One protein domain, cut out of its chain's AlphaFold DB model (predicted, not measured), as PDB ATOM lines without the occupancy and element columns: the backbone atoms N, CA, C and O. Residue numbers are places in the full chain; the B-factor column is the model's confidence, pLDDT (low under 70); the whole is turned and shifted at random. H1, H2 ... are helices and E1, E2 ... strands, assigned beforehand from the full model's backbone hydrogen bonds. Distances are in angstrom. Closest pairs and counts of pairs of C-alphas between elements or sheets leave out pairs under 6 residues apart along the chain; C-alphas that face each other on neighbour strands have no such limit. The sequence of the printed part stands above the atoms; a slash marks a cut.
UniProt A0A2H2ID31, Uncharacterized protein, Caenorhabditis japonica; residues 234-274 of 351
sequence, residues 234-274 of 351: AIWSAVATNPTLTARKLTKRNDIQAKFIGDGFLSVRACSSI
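AT A GLANCE: This is residues 234 to 274 of the 351 residues of an uncharacterized protein of Caenorhabditis japonica (UniProt A0A2H2ID31). Two short helices, H1 and H2, form a helical hairpin that packs along one side of a two-stranded hairpin, E1 and E2, mostly by H2 on E1; residues 271 to 274 make a tail past E2. The printed part has 41 residues, in the order H1, H2, E1, E2, with the two strands antiparallel; the class is mixed. It is compact, with a radius of gyration of the C-alphas of 9.9 A, and spans 31 by 17 by 14 A.

HOW THE PARTS SIT: H1, residues 234 to 241, and H2, residues 243 to 251, touch, closest at the C-alphas of Val 239 and Thr 246, 5.8 A; they run opposite ways at a steep tilt of 39 degrees. In both, every O i to N i+4 pair is within hydrogen-bond range. The closest C-alphas of H2 and E1, residues 256 to 262, are those of Thr 244 and Ala 258, 4.3 A. E1 and E2, residues 265 to 270, are antiparallel at 159 degrees, with N 259 and O 267 2.8 A apart.

IN THESE COORDINATES: H1 begins at C-alpha 234 (47.853, 45.658, 81.031) and is 10.8 A long; H2 is 12.0 A. E1 is 18.5 A long, and E2, 16.4 A, ends at C-alpha 270 (33.249, 64.296, 87.595).

THE WHOLE: The C-alphas farthest apart, of Asp 263 and Ile 274, are 32.9 A apart. The printed part has no cut, its three links are tight, and no printed residue is under 70 in pLDDT.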
ATOM      1  N   ALA A 234      47.180  44.867  80.004       91.44
ATOM      2  CA  ALA A 234      47.853  45.658  81.031       91.44
ATOM      3  C   ALA A 234      46.958  46.797  81.555       91.44
ATOM      4  O   ALA A 234      46.848  46.984  82.768       91.44
ATOM      5  N   ILE A 235      46.254  47.507  80.669       90.38
ATOM      6  CA  ILE A 235      45.289  48.547  81.050       90.38
ATOM      7  C   ILE A 235      44.172  47.952  81.910       90.38
ATOM      8  O   ILE A 235      43.850  48.532  82.943       90.38
ATOM      9  N   TRP A 236      43.625  46.787  81.559       88.81
ATOM     10  CA  TRP A 236      42.600  46.130  82.377       88.81
ATOM     11  C   TRP A 236      43.090  45.816  83.793       88.81
ATOM     12  O   TRP A 236      42.371  46.073  84.761       88.81
ATOM     13  N   SER A 237      44.334  45.354  83.936       88.75
ATOM     14  CA  SER A 237      44.940  45.128  85.255       88.75
ATOM     15  C   SER A 237      45.132  46.430  86.053       88.75
ATOM     16  O   SER A 237      44.869  46.479  87.259       88.75
ATOM     17  N   ALA A 238      45.506  47.521  85.381       90.62
ATOM     18  CA  ALA A 238      45.655  48.837  85.996       90.62
ATOM     19  C   ALA A 238      44.299  49.433  86.419       90.62
ATOM     20  O   ALA A 238      44.183  50.034  87.486       90.62
ATOM     21  N   VAL A 239      43.247  49.224  85.623       91.62
ATOM     22  CA  VAL A 239      41.879  49.644  85.962       91.62
ATOM     23  C   VAL A 239      41.348  48.867  87.169       91.62
ATOM     24  O   VAL A 239      40.689  49.461  88.022       91.62
ATOM     25  N   ALA A 240      41.647  47.570  87.271       88.50
ATOM     26  CA  ALA A 240      41.226  46.752  88.406       88.50
ATOM     27  C   ALA A 240      41.912  47.162  89.723       88.50
ATOM     28  O   ALA A 240      41.282  47.127  90.777       88.50
ATOM     29  N   THR A 241      43.181  47.578  89.666       90.31
ATOM     30  CA  THR A 241      43.969  47.973  90.850       90.31
ATOM     31  C   THR A 241      43.725  49.421  91.269       90.31
ATOM     32  O   THR A 241      43.425  49.686  92.432       90.31
ATOM     33  N   ASN A 242      43.826  50.373  90.336       91.38
ATOM     34  CA  ASN A 242      43.570  51.789  90.592       91.38
ATOM     35  C   ASN A 242      42.761  52.416  89.438       91.38
ATOM     36  O   ASN A 242      43.325  53.022  88.515       91.38
ATOM     37  N   PRO A 243      41.418  52.302  89.477       91.94
ATOM     38  CA  PRO A 243      40.557  52.745  88.383       91.94
ATOM     39  C   PRO A 243      40.622  54.255  88.168       91.94
ATOM     40  O   PRO A 243      40.621  54.719  87.030       91.94
ATOM     41  N   THR A 244      40.705  55.035  89.249       91.81
ATOM     42  CA  THR A 244      40.705  56.500  89.174       91.81
ATOM     43  C   THR A 244      41.970  57.026  88.507       91.81
ATOM     44  O   THR A 244      41.870  57.813  87.567       91.81
ATOM     45  N   LEU A 245      43.158  56.577  88.925       91.06
ATOM     46  CA  LEU A 245      44.409  57.043  88.323       91.06
ATOM     47  C   LEU A 245      44.504  56.644  86.845       91.06
ATOM     48  O   LEU A 245      44.867  57.465  85.999       91.06
ATOM     49  N   THR A 246      44.109  55.411  86.526       91.94
ATOM     50  CA  THR A 246      44.118  54.899  85.153       91.94
ATOM     51  C   THR A 246      43.162  55.686  84.257       91.94
ATOM     52  O   THR A 246      43.559  56.135  83.182       91.94
ATOM     53  N   ALA A 247      41.937  55.964  84.716       92.19
ATOM     54  CA  ALA A 247      40.975  56.777  83.974       92.19
ATOM     55  C   ALA A 247      41.511  58.185  83.678       92.19
ATOM     56  O   ALA A 247      41.350  58.686  82.562       92.19
ATOM     57  N   ARG A 248      42.186  58.812  84.648       92.38
ATOM     58  CA  ARG A 248      42.785  60.143  84.474       92.38
ATOM     59  C   ARG A 248      43.906  60.137  83.440       92.38
ATOM     60  O   ARG A 248      43.977  61.035  82.606       92.38
ATOM     61  N   LYS A 249      44.750  59.100  83.441       91.50
ATOM     62  CA  LYS A 249      45.814  58.931  82.438       91.50
ATOM     63  C   LYS A 249      45.258  58.666  81.036       91.50
ATOM     64  O   LYS A 249      45.772  59.243  80.082       91.50
ATOM     65  N   LEU A 250      44.195  57.869  80.913       90.88
ATOM     66  CA  LEU A 250      43.552  57.560  79.629       90.88
ATOM     67  C   LEU A 250      42.807  58.761  79.031       90.88
ATOM     68  O   LEU A 250      42.929  59.043  77.844       90.88
ATOM     69  N   THR A 251      42.047  59.488  79.851       90.75
ATOM     70  CA  THR A 251      41.212  60.619  79.399       90.75
ATOM     71  C   THR A 251      41.942  61.963  79.403       90.75
ATOM     72  O   THR A 251      41.396  62.950  78.918       90.75
ATOM     73  N   LYS A 252      43.159  62.018  79.967       92.31
ATOM     74  CA  LYS A 252      43.930  63.248  80.235       92.31
ATOM     75  C   LYS A 252      43.170  64.284  81.078       92.31
ATOM     76  O   LYS A 252      43.473  65.474  81.027       92.31
ATOM     77  N   ARG A 253      42.193  63.834  81.864       90.06
ATOM     78  CA  ARG A 253      41.397  64.657  82.778       90.06
ATOM     79  C   ARG A 253      41.767  64.329  84.212       90.06
ATOM     80  O   ARG A 253      41.791  63.162  84.570       90.06
ATOM     81  N   ASN A 254      42.018  65.341  85.040       87.25
ATOM     82  CA  ASN A 254      42.343  65.151  86.461       87.25
ATOM     83  C   ASN A 254      41.116  65.277  87.379       87.25
ATOM     84  O   ASN A 254      41.164  64.884  88.539       87.25
ATOM     85  N   ASP A 255      40.006  65.787  86.851       90.19
ATOM     86  CA  ASP A 255      38.766  66.105  87.556       90.19
ATOM     87  C   ASP A 255      37.778  64.933  87.579       90.19
ATOM     88  O   ASP A 255      36.573  65.136  87.647       90.19
ATOM     89  N   ILE A 256      38.259  63.694  87.485       93.06
ATOM     90  CA  ILE A 256      37.393  62.514  87.465       93.06
ATOM     91  C   ILE A 256      37.756  61.526  88.566       93.06
ATOM     92  O   ILE A 256      38.927  61.335  88.910       93.06
ATOM     93  N   GLN A 257      36.727  60.876  89.090       92.19
ATOM     94  CA  GLN A 257      36.795  59.688  89.921       92.19
ATOM     95  C   GLN A 257      36.265  58.516  89.111       92.19
ATOM     96  O   GLN A 257      35.221  58.631  88.470       92.19
ATOM     97  N   ALA A 258      36.948  57.379  89.169       92.81
ATOM     98  CA  ALA A 258      36.476  56.175  88.510       92.81
ATOM     99  C   ALA A 258      36.403  54.993  89.473       92.81
ATOM    100  O   ALA A 258      37.271  54.813  90.329       92.81
ATOM    101  N   LYS A 259      35.361  54.180  89.310       91.19
ATOM    102  CA  LYS A 259      35.143  52.934  90.041       91.19
ATOM    103  C   LYS A 259      34.915  51.807  89.044       91.19
ATOM    104  O   LYS A 259      34.037  51.906  88.186       91.19
ATOM    105  N   PHE A 260      35.687  50.738  89.183       91.19
ATOM    106  CA  PHE A 260      35.490  49.524  88.405       91.19
ATOM    107  C   PHE A 260      34.254  48.778  88.926       91.19
ATOM    108  O   PHE A 260      34.156  48.518  90.128       91.19
ATOM    109  N   ILE A 261      33.282  48.518  88.046       87.81
ATOM    110  CA  ILE A 261      32.023  47.835  88.401       87.81
ATOM    111  C   ILE A 261      32.114  46.326  88.122       87.81
ATOM    112  O   ILE A 261      31.439  45.554  88.796       87.81
ATOM    113  N   GLY A 262      32.987  45.909  87.201       83.56
ATOM    114  CA  GLY A 262      33.077  44.534  86.699       83.56
ATOM    115  C   GLY A 262      32.765  44.465  85.203       83.56
ATOM    116  O   GLY A 262      32.317  45.453  84.622       83.56
ATOM    117  N   ASP A 263      33.059  43.325  84.572       81.38
ATOM    118  CA  ASP A 263      32.730  43.012  83.167       81.38
ATOM    119  C   ASP A 263      33.151  44.070  82.135       81.38
ATOM    120  O   ASP A 263      32.479  44.316  81.137       81.38
ATOM    121  N   GLY A 264      34.282  44.731  82.381       80.12
ATOM    122  CA  GLY A 264      34.811  45.757  81.485       80.12
ATOM    123  C   GLY A 264      34.146  47.133  81.616       80.12
ATOM    124  O   GLY A 264      34.483  48.049  80.868       80.12
ATOM    125  N   PHE A 265      33.247  47.326  82.583       87.44
ATOM    126  CA  PHE A 265      32.586  48.608  82.808       87.44
ATOM    127  C   PHE A 265      33.274  49.448  83.886       87.44
ATOM    128  O   PHE A 265      33.570  49.004  85.002       87.44
ATOM    129  N   LEU A 266      33.467  50.723  83.549       90.44
ATOM    130  CA  LEU A 266      34.046  51.736  84.417       90.44
ATOM    131  C   LEU A 266      33.024  52.846  84.667       90.44
ATOM    132  O   LEU A 266      32.622  53.552  83.743       90.44
ATOM    133  N   SER A 267      32.620  53.037  85.923       91.38
ATOM    134  CA  SER A 267      31.818  54.200  86.299       91.38
ATOM    135  C   SER A 267      32.734  55.384  86.525       91.38
ATOM    136  O   SER A 267      33.582  55.338  87.412       91.38
ATOM    137  N   VAL A 268      32.544  56.437  85.735       92.38
ATOM    138  CA  VAL A 268      33.292  57.689  85.846       92.38
ATOM    139  C   VAL A 268      32.359  58.780  86.360       92.38
ATOM    140  O   VAL A 268      31.242  58.939  85.873       92.38
ATOM    141  N   ARG A 269      32.817  59.530  87.357       92.31
ATOM    142  CA  ARG A 269      32.122  60.679  87.941       92.31
ATOM    143  C   ARG A 269      33.041  61.887  87.898       92.31
ATOM    144  O   ARG A 269      34.225  61.759  88.194       92.31
ATOM    145  N   ALA A 270      32.503  63.047  87.538       92.19
ATOM    146  CA  ALA A 270      33.249  64.296  87.595       92.19
ATOM    147  C   ALA A 270      33.353  64.796  89.046       92.19
ATOM    148  O   ALA A 270      32.413  64.664  89.830       92.19
ATOM    149  N   CYS A 271      34.500  65.371  89.382       89.62
ATOM    150  CA  CYS A 271      34.829  65.977  90.662       89.62
ATOM    151  C   CYS A 271      34.977  67.489  90.481       89.62
ATOM    152  O   CYS A 271      35.515  67.953  89.478       89.62
ATOM    153  N   SER A 272      34.547  68.262  91.473       89.12
ATOM    154  CA  SER A 272      34.834  69.692  91.553       89.12
ATOM    155  C   SER A 272      36.162  69.932  92.274       89.12
ATOM    156  O   SER A 272      36.498  69.236  93.232       89.12
ATOM    157  N   SER A 273      36.921  70.928  91.816       87.31
ATOM    158  CA  SER A 273      38.128  71.376  92.515       87.31
ATOM    159  C   SER A 273      37.751  72.202  93.746       87.31
ATOM    160  O   SER A 273      36.795  72.977  93.709       87.31
ATOM    161  N   ILE A 274      38.502  72.022  94.830       86.06
ATOM    162  CA  ILE A 274      38.305  72.706  96.107       86.06
ATOM    163  C   ILE A 274      39.510  73.629  96.338       86.06
ATOM    164  O   ILE A 274      40.647  73.166  96.216       86.06
TER     165      ILE A 274